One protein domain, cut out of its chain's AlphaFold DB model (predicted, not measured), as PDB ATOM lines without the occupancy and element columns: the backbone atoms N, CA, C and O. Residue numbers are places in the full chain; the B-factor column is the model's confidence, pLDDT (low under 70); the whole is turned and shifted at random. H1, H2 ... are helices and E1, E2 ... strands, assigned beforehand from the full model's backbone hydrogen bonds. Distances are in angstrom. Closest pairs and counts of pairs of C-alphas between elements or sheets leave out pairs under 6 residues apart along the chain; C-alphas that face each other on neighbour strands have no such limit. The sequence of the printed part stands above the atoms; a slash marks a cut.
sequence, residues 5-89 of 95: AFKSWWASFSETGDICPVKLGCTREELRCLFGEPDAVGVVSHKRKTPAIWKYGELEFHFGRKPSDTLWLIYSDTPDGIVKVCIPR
ATOM      1  N   ALA A   5      -7.342  16.309  35.732       96.38
ATOM      2  CA  ALA A   5      -7.866  17.364  36.593       96.38
ATOM      3  C   ALA A   5      -7.013  17.530  37.859       96.38
ATOM      4  O   ALA A   5      -6.612  18.646  38.189       96.38
ATOM      5  N   PHE A   6      -6.660  16.422  38.524       96.94
ATOM      6  CA  PHE A   6      -5.762  16.465  39.675       96.94
ATOM      7  C   PHE A   6      -4.374  16.981  39.293       96.94
ATOM      8  O   PHE A   6      -3.851  17.856  39.972       96.94
ATOM      9  N   LYS A   7      -3.773  16.479  38.206       96.69
ATOM     10  CA  LYS A   7      -2.430  16.915  37.779       96.69
ATOM     11  C   LYS A   7      -2.386  18.415  37.489       96.69
ATOM     12  O   LYS A   7      -1.440  19.081  37.900       96.69
ATOM     13  N   SER A   8      -3.413  18.935  36.817       97.00
ATOM     14  CA  SER A   8      -3.525  20.362  36.493       97.00
ATOM     15  C   SER A   8      -3.656  21.210  37.759       97.00
ATOM     16  O   SER A   8      -2.947  22.203  37.915       97.00
ATOM     17  N   TRP A   9      -4.507  20.784  38.698       97.38
ATOM     18  CA  TRP A   9      -4.636  21.443  39.996       97.38
ATOM     19  C   TRP A   9      -3.337  21.380  40.807       97.38
ATOM     20  O   TRP A   9      -2.901  22.397  41.334       97.38
ATOM     21  N   TRP A  10      -2.677  20.221  40.861       96.19
ATOM     22  CA  TRP A  10      -1.428  20.037  41.599       96.19
ATOM     23  C   TRP A  10      -0.306  20.930  41.068       96.19
ATOM     24  O   TRP A  10       0.424  21.517  41.865       96.19
ATOM     25  N   ALA A  11      -0.185  21.073  39.745       96.19
ATOM     26  CA  ALA A  11       0.784  21.981  39.135       96.19
ATOM     27  C   ALA A  11       0.539  23.436  39.570       96.19
ATOM     28  O   ALA A  11       1.457  24.087  40.061       96.19
ATOM     29  N   SER A  12      -0.711  23.905  39.486       96.94
ATOM     30  CA  SER A  12      -1.092  25.254  39.926       96.94
ATOM     31  C   SER A  12      -0.861  25.461  41.425       96.94
ATOM     32  O   SER A  12      -0.294  26.474  41.832       96.94
ATOM     33  N   PHE A  13      -1.279  24.510  42.265       95.81
ATOM     34  CA  PHE A  13      -1.091  24.585  43.714       95.81
ATOM     35  C   PHE A  13       0.397  24.591  44.088       95.81
ATOM     36  O   PHE A  13       0.804  25.357  44.953       95.81
ATOM     37  N   SER A  14       1.224  23.781  43.423       93.62
ATOM     38  CA  SER A  14       2.667  23.720  43.700       93.62
ATOM     39  C   SER A  14       3.382  25.042  43.412       93.62
ATOM     40  O   SER A  14       4.390  25.339  44.045       93.62
ATOM     41  N   GLU A  15       2.869  25.825  42.462       95.81
ATOM     42  CA  GLU A  15       3.408  27.138  42.107       95.81
ATOM     43  C   GLU A  15       2.852  28.262  42.992       95.81
ATOM     44  O   GLU A  15       3.592  29.145  43.422       95.81
ATOM     45  N   THR A  16       1.549  28.235  43.278       96.56
ATOM     46  CA  THR A  16       0.833  29.374  43.886       96.56
ATOM     47  C   THR A  16       0.518  29.199  45.369       96.56
ATOM     48  O   THR A  16       0.263  30.179  46.067       96.56
ATOM     49  N   GLY A  17       0.482  27.960  45.856       92.88
ATOM     50  CA  GLY A  17      -0.058  27.604  47.166       92.88
ATOM     51  C   GLY A  17      -1.585  27.703  47.274       92.88
ATOM     52  O   GLY A  17      -2.122  27.457  48.356       92.88
ATOM     53  N   ASP A  18      -2.304  28.041  46.195       95.00
ATOM     54  CA  ASP A  18      -3.765  28.141  46.215       95.00
ATOM     55  C   ASP A  18      -4.409  26.760  46.054       95.00
ATOM     56  O   ASP A  18      -4.238  26.076  45.044       95.00
ATOM     57  N   ILE A  19      -5.158  26.338  47.075       94.81
ATOM     58  CA  ILE A  19      -5.861  25.053  47.061       94.81
ATOM     59  C   ILE A  19      -7.160  25.098  46.257       94.81
ATOM     60  O   ILE A  19      -7.739  24.040  46.007       94.81
ATOM     61  N   CYS A  20      -7.636  26.269  45.830       95.00
ATOM     62  CA  CYS A  20      -8.861  26.369  45.048       95.00
ATOM     63  C   CYS A  20      -8.787  25.491  43.780       95.00
ATOM     64  O   CYS A  20      -7.750  25.422  43.124       95.00
ATOM     65  N   PRO A  21      -9.877  24.787  43.417       95.69
ATOM     66  CA  PRO A  21     -11.217  24.841  44.009       95.69
ATOM     67  C   PRO A  21     -11.435  23.897  45.208       95.69
ATOM     68  O   PRO A  21     -12.556  23.826  45.717       95.69
ATOM     69  N   VAL A  22     -10.414  23.164  45.665       96.12
ATOM     70  CA  VAL A  22     -10.524  22.283  46.837       96.12
ATOM     71  C   VAL A  22     -10.796  23.121  48.080       96.12
ATOM     72  O   VAL A  22     -10.161  24.145  48.323       96.12
ATOM     73  N   LYS A  23     -11.745  22.666  48.900       94.38
ATOM     74  CA  LYS A  23     -12.107  23.317  50.158       94.38
ATOM     75  C   LYS A  23     -11.950  22.336  51.300       94.38
ATOM     76  O   LYS A  23     -12.513  21.244  51.275       94.38
ATOM     77  N   LEU A  24     -11.254  22.754  52.350       94.12
ATOM     78  CA  LEU A  24     -11.317  22.035  53.616       94.12
ATOM     79  C   LEU A  24     -12.766  22.064  54.109       94.12
ATOM     80  O   LEU A  24     -13.394  23.119  54.192       94.12
ATOM     81  N   GLY A  25     -13.301  20.892  54.420       94.12
ATOM     82  CA  GLY A  25     -14.704  20.691  54.733       94.12
ATOM     83  C   GLY A  25     -15.577  20.231  53.572       94.12
ATOM     84  O   GLY A  25     -16.757  20.015  53.825       94.12
ATOM     85  N   CYS A  26     -15.042  20.052  52.359       95.38
ATOM     86  CA  CYS A  26     -15.802  19.431  51.276       95.38
ATOM     87  C   CYS A  26     -16.067  17.943  51.547       95.38
ATOM     88  O   CYS A  26     -15.343  17.285  52.309       95.38
ATOM     89  N   THR A  27     -17.122  17.413  50.939       94.88
ATOM     90  CA  THR A  27     -17.448  15.989  51.010       94.88
ATOM     91  C   THR A  27     -16.567  15.169  50.071       94.88
ATOM     92  O   THR A  27     -15.863  15.680  49.196       94.88
ATOM     93  N   ARG A  28     -16.625  13.848  50.239       94.75
ATOM     94  CA  ARG A  28     -16.015  12.885  49.319       94.75
ATOM     95  C   ARG A  28     -16.534  13.036  47.902       94.75
ATOM     96  O   ARG A  28     -15.754  12.975  46.961       94.75
ATOM     97  N   GLU A  29     -17.841  13.211  47.764       95.56
ATOM     98  CA  GLU A  29     -18.516  13.367  46.483       95.56
ATOM     99  C   GLU A  29     -18.055  14.646  45.789       95.56
ATOM    100  O   GLU A  29     -17.708  14.595  44.616       95.56
ATOM    101  N   GLU A  30     -17.955  15.762  46.512       96.81
ATOM    102  CA  GLU A  30     -17.435  17.017  45.962       96.81
ATOM    103  C   GLU A  30     -15.981  16.869  45.494       96.81
ATOM    104  O   GLU A  30     -15.649  17.293  44.387       96.81
ATOM    105  N   LEU A  31     -15.119  16.216  46.282       96.56
ATOM    106  CA  LEU A  31     -13.730  15.975  45.881       96.56
ATOM    107  C   LEU A  31     -13.632  15.032  44.668       96.56
ATOM    108  O   LEU A  31     -12.848  15.283  43.753       96.56
ATOM    109  N   ARG A  32     -14.466  13.986  44.616       96.25
ATOM    110  CA  ARG A  32     -14.587  13.090  43.453       96.25
ATOM    111  C   ARG A  32     -15.105  13.813  42.215       96.25
ATOM    112  O   ARG A  32     -14.656  13.508  41.119       96.25
ATOM    113  N   CYS A  33     -16.018  14.769  42.352       97.25
ATOM    114  CA  CYS A  33     -16.470  15.580  41.221       97.25
ATOM    115  C   CYS A  33     -15.335  16.437  40.644       97.25
ATOM    116  O   CYS A  33     -15.327  16.695  39.444       97.25
ATOM    117  N   LEU A  34     -14.374  16.853  41.474       96.88
ATOM    118  CA  LEU A  34     -13.204  17.614  41.029       96.88
ATOM    119  C   LEU A  34     -12.134  16.723  40.390       96.88
ATOM    120  O   LEU A  34     -11.622  17.046  39.322       96.88
ATOM    121  N   PHE A  35     -11.773  15.618  41.045       97.19
ATOM    122  CA  PHE A  35     -10.590  14.827  40.680       97.19
ATOM    123  C   PHE A  35     -10.892  13.423  40.164       97.19
ATOM    124  O   PHE A  35      -9.971  12.714  39.763       97.19
ATOM    125  N   GLY A  36     -12.150  13.001  40.143       96.31
ATOM    126  CA  GLY A  36     -12.520  11.617  39.878       96.31
ATOM    127  C   GLY A  36     -12.130  10.682  41.024       96.31
ATOM    128  O   GLY A  36     -11.991  11.087  42.182       96.31
ATOM    129  N   GLU A  37     -11.973   9.404  40.695       96.12
ATOM    130  CA  GLU A  37     -11.595   8.367  41.656       96.12
ATOM    131  C   GLU A  37     -10.156   8.534  42.168       96.12
ATOM    132  O   GLU A  37      -9.273   8.884  41.381       96.12
ATOM    133  N   PRO A  38      -9.894   8.263  43.460       96.62
ATOM    134  CA  PRO A  38      -8.538   8.253  43.985       96.62
ATOM    135  C   PRO A  38      -7.730   7.073  43.440       96.62
ATOM    136  O   PRO A  38      -8.267   6.022  43.092       96.62
ATOM    137  N   ASP A  39      -6.409   7.228  43.444       96.06
ATOM    138  CA  ASP A  39      -5.453   6.185  43.065       96.06
ATOM    139  C   ASP A  39      -5.434   5.024  44.058       96.06
ATOM    140  O   ASP A  39      -5.268   3.865  43.677       96.06
ATOM    141  N   ALA A  40      -5.580   5.344  45.343       94.75
ATOM    142  CA  ALA A  40      -5.626   4.375  46.423       94.75
ATOM    143  C   ALA A  40      -6.465   4.900  47.589       94.75
ATOM    144  O   ALA A  40      -6.674   6.104  47.757       94.75
ATOM    145  N   VAL A  41      -6.932   3.977  48.428       93.38
ATOM    146  CA  VAL A  41      -7.718   4.296  49.620       93.38
ATOM    147  C   VAL A  41      -7.115   3.626  50.854       93.38
ATOM    148  O   VAL A  41      -6.773   2.448  50.830       93.38
ATOM    149  N   GLY A  42      -6.993   4.384  51.943       89.56
ATOM    150  CA  GLY A  42      -6.437   3.942  53.221       89.56
ATOM    151  C   GLY A  42      -7.503   3.838  54.312       89.56
ATOM    152  O   GLY A  42      -8.317   4.747  54.521       89.56
ATOM    153  N   VAL A  43      -7.495   2.724  55.047       82.38
ATOM    154  CA  VAL A  43      -8.417   2.464  56.160       82.38
ATOM    155  C   VAL A  43      -7.660   2.569  57.485       82.38
ATOM    156  O   VAL A  43      -6.801   1.754  57.784       82.38
ATOM    157  N   VAL A  44      -8.027   3.533  58.331       68.69
ATOM    158  CA  VAL A  44      -7.384   3.745  59.649       68.69
ATOM    159  C   VAL A  44      -7.870   2.791  60.759       68.69
ATOM    160  O   VAL A  44      -7.433   2.907  61.898       68.69
ATOM    161  N   SER A  45      -8.789   1.854  60.484       70.06
ATOM    162  CA  SER A  45      -9.102   0.740  61.403       70.06
ATOM    163  C   SER A  45      -9.916  -0.362  60.725       70.06
ATOM    164  O   SER A  45     -10.875  -0.039  60.029       70.06
ATOM    165  N   HIS A  46      -9.685  -1.633  61.066       63.22
ATOM    166  CA  HIS A  46     -10.498  -2.767  60.591       63.22
ATOM    167  C   HIS A  46     -12.014  -2.630  60.848       63.22
ATOM    168  O   HIS A  46     -12.822  -3.184  60.114       63.22
ATOM    169  N   LYS A  47     -12.423  -1.870  61.879       71.62
ATOM    170  CA  LYS A  47     -13.842  -1.612  62.187       71.62
ATOM    171  C   LYS A  47     -14.497  -0.574  61.265       71.62
ATOM    172  O   LYS A  47     -15.718  -0.429  61.279       71.62
ATOM    173  N   ARG A  48     -13.717   0.187  60.490       68.88
ATOM    174  CA  ARG A  48     -14.233   1.215  59.581       68.88
ATOM    175  C   ARG A  48     -14.492   0.600  58.216       68.88
ATOM    176  O   ARG A  48     -13.569   0.151  57.552       68.88
ATOM    177  N   LYS A  49     -15.752   0.655  57.788       77.12
ATOM    178  CA  LYS A  49     -16.159   0.253  56.435       77.12
ATOM    179  C   LYS A  49     -15.793   1.294  55.370       77.12
ATOM    180  O   LYS A  49     -15.636   0.938  54.213       77.12
ATOM    181  N   THR A  50     -15.660   2.566  55.756       80.62
ATOM    182  CA  THR A  50     -15.329   3.669  54.839       80.62
ATOM    183  C   THR A  50     -13.860   4.076  55.016       80.62
ATOM    184  O   THR A  50     -13.457   4.337  56.157       80.62
ATOM    185  N   PRO A  51     -13.059   4.146  53.934       83.19
ATOM    186  CA  PRO A  51     -11.666   4.591  53.997       83.19
ATOM    187  C   PRO A  51     -11.561   6.007  54.547       83.19
ATOM    188  O   PRO A  51     -12.348   6.853  54.160       83.19
ATOM    189  N   ALA A  52     -10.606   6.304  55.425       90.50
ATOM    190  CA  ALA A  52     -10.439   7.665  55.950       90.50
ATOM    191  C   ALA A  52      -9.463   8.509  55.127       90.50
ATOM    192  O   ALA A  52      -9.436   9.721  55.299       90.50
ATOM    193  N   ILE A  53      -8.682   7.870  54.259       94.88
ATOM    194  CA  ILE A  53      -7.620   8.508  53.490       94.88
ATOM    195  C   ILE A  53      -7.832   8.153  52.027       94.88
ATOM    196  O   ILE A  53      -8.027   6.978  51.708       94.88
ATOM    197  N   TRP A  54      -7.806   9.150  51.154       96.50
ATOM    198  CA  TRP A  54      -7.757   8.976  49.705       96.50
ATOM    199  C   TRP A  54      -6.433   9.508  49.177       96.50
ATOM    200  O   TRP A  54      -6.010  10.584  49.584       96.50
ATOM    201  N   LYS A  55      -5.788   8.762  48.281       96.75
ATOM    202  CA  LYS A  55      -4.525   9.156  47.657       96.75
ATOM    203  C   LYS A  55      -4.773   9.591  46.213       96.75
ATOM    204  O   LYS A  55      -5.405   8.851  45.463       96.75
ATOM    205  N   TYR A  56      -4.264  10.760  45.843       96.81
ATOM    206  CA  TYR A  56      -4.169  11.230  44.458       96.81
ATOM    207  C   TYR A  56      -2.721  11.647  44.211       96.81
ATOM    208  O   TYR A  56      -2.213  12.547  44.879       96.81
ATOM    209  N   GLY A  57      -2.029  10.978  43.289       94.19
ATOM    210  CA  GLY A  57      -0.584  11.148  43.140       94.19
ATOM    211  C   GLY A  57       0.120  10.916  44.477       94.19
ATOM    212  O   GLY A  57      -0.132   9.906  45.123       94.19
ATOM    213  N   GLU A  58       0.945  11.864  44.920       92.75
ATOM    214  CA  GLU A  58       1.624  11.800  46.226       92.75
ATOM    215  C   GLU A  58       0.873  12.494  47.369       92.75
ATOM    216  O   GLU A  58       1.371  12.536  48.490       92.75
ATOM    217  N   LEU A  59      -0.319  13.039  47.114       96.06
ATOM    218  CA  LEU A  59      -1.117  13.698  48.142       96.06
ATOM    219  C   LEU A  59      -2.110  12.741  48.786       96.06
ATOM    220  O   LEU A  59      -2.825  11.991  48.117       96.06
ATOM    221  N   GLU A  60      -2.214  12.859  50.100       96.94
ATOM    222  CA  GLU A  60      -3.223  12.225  50.923       96.94
ATOM    223  C   GLU A  60      -4.296  13.232  51.337       96.94
ATOM    224  O   GLU A  60      -4.020  14.303  51.878       96.94
ATOM    225  N   PHE A  61      -5.548  12.841  51.134       96.62
ATOM    226  CA  PHE A  61      -6.742  13.579  51.510       96.62
ATOM    227  C   PHE A  61      -7.415  12.838  52.657       96.62
ATOM    228  O   PHE A  61      -7.970  11.748  52.489       96.62
ATOM    229  N   HIS A  62      -7.330  13.422  53.845       95.25
ATOM    230  CA  HIS A  62      -7.812  12.833  55.086       95.25
ATOM    231  C   HIS A  62      -9.208  13.356  55.408       95.25
ATOM    232  O   HIS A  62      -9.448  14.563  55.472       95.25
ATOM    233  N   PHE A  63     -10.128  12.438  55.679       93.31
ATOM    234  CA  PHE A  63     -11.524  12.733  55.985       93.31
ATOM    235  C   PHE A  63     -11.835  12.528  57.466       93.31
ATOM    236  O   PHE A  63     -11.299  11.637  58.138       93.31
ATOM    237  N   GLY A  64     -12.701  13.399  57.983       87.75
ATOM    238  CA  GLY A  64     -13.125  13.400  59.371       87.75
ATOM    239  C   GLY A  64     -13.908  12.139  59.717       87.75
ATOM    240  O   GLY A  64     -14.360  11.378  58.861       87.75
ATOM    241  N   ARG A  65     -14.107  11.894  61.013       81.12
ATOM    242  CA  ARG A  65     -14.983  10.798  61.443       81.12
ATOM    243  C   ARG A  65     -16.439  11.151  61.133       81.12
ATOM    244  O   ARG A  65     -16.832  12.321  61.185       81.12
ATOM    245  N   LYS A  66     -17.258  10.131  60.860       78.31
ATOM    246  CA  LYS A  66     -18.718  10.294  60.822       78.31
ATOM    247  C   LYS A  66     -19.210  10.926  62.141       78.31
ATOM    248  O   LYS A  66     -18.648  10.600  63.189       78.31
ATOM    249  N   PRO A  67     -20.216  11.819  62.099       79.88
ATOM    250  CA  PRO A  67     -21.073  12.119  60.945       79.88
ATOM    251  C   PRO A  67     -20.484  13.122  59.942       79.88
ATOM    252  O   PRO A  67     -21.051  13.262  58.870       79.88
ATOM    253  N   SER A  68     -19.369  13.792  60.260       82.94
ATOM    254  CA  SER A  68     -18.842  14.858  59.396       82.94
ATOM    255  C   SER A  68     -18.351  14.352  58.037       82.94
ATOM    256  O   SER A  68     -18.726  14.946  57.043       82.94
ATOM    257  N   ASP A  69     -17.531  13.291  58.002       89.38
ATOM    258  CA  ASP A  69     -16.960  12.656  56.787       89.38
ATOM    259  C   ASP A  69     -16.491  13.641  55.694       89.38
ATOM    260  O   ASP A  69     -16.592  13.382  54.498       89.38
ATOM    261  N   THR A  70     -15.970  14.792  56.126       94.94
ATOM    262  CA  THR A  70     -15.493  15.878  55.264       94.94
ATOM    263  C   THR A  70     -13.976  15.981  55.316       94.94
ATOM    264  O   THR A  70     -13.349  15.589  56.308       94.94
ATOM    265  N   LEU A  71     -13.378  16.505  54.248       95.62
ATOM    266  CA  LEU A  71     -11.939  16.725  54.138       95.62
ATOM    267  C   LEU A  71     -11.453  17.634  55.278       95.62
ATOM    268  O   LEU A  71     -11.962  18.742  55.447       95.62
ATOM    269  N   TRP A  72     -10.475  17.190  56.064       93.94
ATOM    270  CA  TRP A  72      -9.925  17.983  57.174       93.94
ATOM    271  C   TRP A  72      -8.413  18.172  57.109       93.94
ATOM    272  O   TRP A  72      -7.910  19.047  57.806       93.94
ATOM    273  N   LEU A  73      -7.698  17.390  56.302       95.19
ATOM    274  CA  LEU A  73      -6.258  17.535  56.118       95.19
ATOM    275  C   LEU A  73      -5.863  17.099  54.705       95.19
ATOM    276  O   LEU A  73      -6.287  16.042  54.237       95.19
ATOM    277  N   ILE A  74      -5.037  17.915  54.053       96.94
ATOM    278  CA  ILE A  74      -4.276  17.538  52.858       96.94
ATOM    279  C   ILE A  74      -2.816  17.402  53.284       96.94
ATOM    280  O   ILE A  74      -2.269  18.322  53.899       96.94
ATOM    281  N   TYR A  75      -2.209  16.257  52.994       96.75
ATOM    282  CA  TYR A  75      -0.885  15.903  53.487       96.75
ATOM    283  C   TYR A  75      -0.020  15.265  52.397       96.75
ATOM    284  O   TYR A  75      -0.523  14.515  51.564       96.75
ATOM    285  N   SER A  76       1.282  15.535  52.423       95.81
ATOM    286  CA  SER A  76       2.292  14.693  51.781       95.81
ATOM    287  C   SER A  76       3.636  14.825  52.474       95.81
ATOM    288  O   SER A  76       4.004  15.895  52.971       95.81
ATOM    289  N   ASP A  77       4.397  13.741  52.441       95.25
ATOM    290  CA  ASP A  77       5.790  13.682  52.845       95.25
ATOM    291  C   ASP A  77       6.659  13.019  51.769       95.25
ATOM    292  O   ASP A  77       6.211  12.627  50.688       95.25
ATOM    293  N   THR A  78       7.959  13.000  52.024       92.94
ATOM    294  CA  THR A  78       8.932  12.219  51.269       92.94
ATOM    295  C   THR A  78       9.107  10.827  51.883       92.94
ATOM    296  O   THR A  78       8.754  10.616  53.042       92.94
ATOM    297  N   PRO A  79       9.721   9.868  51.162       89.56
ATOM    298  CA  PRO A  79      10.029   8.549  51.723       89.56
ATOM    299  C   PRO A  79      10.900   8.574  52.993       89.56
ATOM    300  O   PRO A  79      10.837   7.649  53.795       89.56
ATOM    301  N   ASP A  80      11.708   9.621  53.181       93.56
ATOM    302  CA  ASP A  80      12.509   9.889  54.382       93.56
ATOM    303  C   ASP A  80      11.748  10.670  55.477       93.56
ATOM    304  O   ASP A  80      12.320  10.993  56.516       93.56
ATOM    305  N   GLY A  81      10.451  10.927  55.283       90.00
ATOM    306  CA  GLY A  81       9.551  11.506  56.284       90.00
ATOM    307  C   GLY A  81       9.550  13.035  56.351       90.00
ATOM    308  O   GLY A  81       9.048  13.604  57.322       90.00
ATOM    309  N   ILE A  82      10.102  13.728  55.351       94.50
ATOM    310  CA  ILE A  82      10.066  15.192  55.287       94.50
ATOM    311  C   ILE A  82       8.698  15.631  54.771       94.50
ATOM    312  O   ILE A  82       8.339  15.369  53.625       94.50
ATOM    313  N   VAL A  83       7.952  16.354  55.605       94.88
ATOM    314  CA  VAL A  83       6.640  16.906  55.244       94.88
ATOM    315  C   VAL A  83       6.794  17.965  54.149       94.88
ATOM    316  O   VAL A  83       7.464  18.978  54.344       94.88
ATOM    317  N   LYS A  84       6.138  17.744  53.005       94.75
ATOM    318  CA  LYS A  84       6.064  18.687  51.876       94.75
ATOM    319  C   LYS A  84       4.791  19.521  51.904       94.75
ATOM    320  O   LYS A  84       4.834  20.708  51.600       94.75
ATOM    321  N   VAL A  85       3.665  18.905  52.260       95.81
ATOM    322  CA  VAL A  85       2.360  19.568  52.338       95.81
ATOM    323  C   VAL A  85       1.691  19.173  53.645       95.81
ATOM    324  O   VAL A  85       1.609  17.996  53.981       95.81
ATOM    325  N   CYS A  86       1.194  20.162  54.384       95.69
ATOM    326  CA  CYS A  86       0.350  19.948  55.553       95.69
ATOM    327  C   CYS A  86      -0.648  21.100  55.659       95.69
ATOM    328  O   CYS A  86      -0.308  22.198  56.097       95.69
ATOM    329  N   ILE A  87      -1.879  20.852  55.214       94.88
ATOM    330  CA  ILE A  87      -2.949  21.850  55.178       94.88
ATOM    331  C   ILE A  87      -4.108  21.339  56.037       94.88
ATOM    332  O   ILE A  87      -5.003  20.655  55.526       94.88
ATOM    333  N   PRO A  88      -4.092  21.612  57.352       93.19
ATOM    334  CA  PRO A  88      -5.174  21.228  58.239       93.19
ATOM    335  C   PRO A  88      -6.334  22.217  58.129       93.19
ATOM    336  O   PRO A  88      -6.152  23.424  57.955       93.19
ATOM    337  N   ARG A  89      -7.559  21.725  58.312       85.75
ATOM    338  CA  ARG A  89      -8.720  22.580  58.544       85.75
ATOM    339  C   ARG A  89      -8.459  23.362  59.823       85.75
ATOM    340  O   ARG A  89      -8.365  22.764  60.892       85.75
TER     341      ARG A  89
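AT A GLANCE: This is residues 5 to 89 of the 95 residues of an uncharacterized protein of Verrucomicrobia bacterium (UniProt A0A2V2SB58). A twisted wall of five antiparallel strands, E1 to E5, lies next to two short helices that make an L, the first residues of H1 meeting the last of H2. Both helices only graze the sheet, and the link of residues 17 to 27 folds back from the far end of H1 to the start of H2. The printed part has 85 residues, with two named helices followed by five named strands in the order H1, H2, E1, E2, E3, E4, E5. The sheet's order is E1 - E2 - E3 - E4 - E5, all antiparallel, and the class is mixed, helices and strands. The whole is compact, with a radius of gyration of the C-alphas of 12.6 A, and its C-alphas span 39 by 31 by 23 A.

IN THESE COORDINATES: The printed part begins with H1, residues 5 to 16, whose C-alpha 5 is at (-7.866, 17.364, 36.593); it is the longest helix, 16.5 A from first to last C-alpha. H2, residues 28 to 35, measures 10.4 A and ends with C-alpha 35 at (-10.590, 14.827, 40.680). E1, residues 40 to 42, is 6.9 A long. E2, residues 53 to 56, is 10.0 A long. E3, residues 59 to 63, measures 13.1 A. E4, residues 71 to 77, is the longest strand at 18.0 A. E5, residues 83 to 88, measures 12.9 A and ends with C-alpha 88 at (-5.174, 21.228, 58.239).

HOW THE PARTS SIT: The five strands form a meander, each strand the antiparallel neighbour of the one before, and each such pair is a hairpin. E1 and E5 are the edge strands; E2, E3 and E4 are inner strands. In the hairpin of E1 and E2, with 159 degrees between their directions, N 42 and O 53 are 2.8 A apart, within hydrogen-bond range. E2 and E3 stand at 150 degrees, with N 61 and O 54 at 2.8 A. E3 and E4 stand at 151 degrees, with N 60 and O 75 at 2.8 A and N 75 and O 60 at 2.9 A. E4 and E5 stand at 171 degrees, with N 76 and O 85 at 2.9 A. E1 is apart from E4 and from E5, and E2 is apart from E5. From edge to edge the strands' lines turn by 66 degrees, and the C-alphas of the sheet lie up to 5.4 A off its best plane. H2 is on the sheet but only grazes it, with residues 28 to 35; the closest C-alphas of H2 and E4 are those of Arg 28 and Leu 71, 7.4 A apart. H1 is only just on the sheet, with 5 pairs of C-alphas within 10 A, and only grazes it with residues 6 to 14. H1 touches H2 with residues 5 to 6 alone, the closest C-alphas being those of Phe 6 and Phe 35, 5.2 A apart. Their lines are about perpendicular, at 81 degrees. In H1 and H2 every O i to N i+4 pair is within hydrogen-bond range.

THE WHOLE: The two C-alphas farthest apart are those of Glu 15 in H1 and Lys 47 in the link between E1 and E2, 39.1 A. The printed part runs from residue 5 to residue 89 and has no cut. The link from H1 to H2, with 11 residues, is long; those from E1 to E2 and from E3 to E4 are short, and those from H2 to E1, from E2 to E3 and from E4 to E5 are tight. The mean pLDDT of the printed part is 92.0. Residues 44, 46 and 48, between E1 and E2, are under 70.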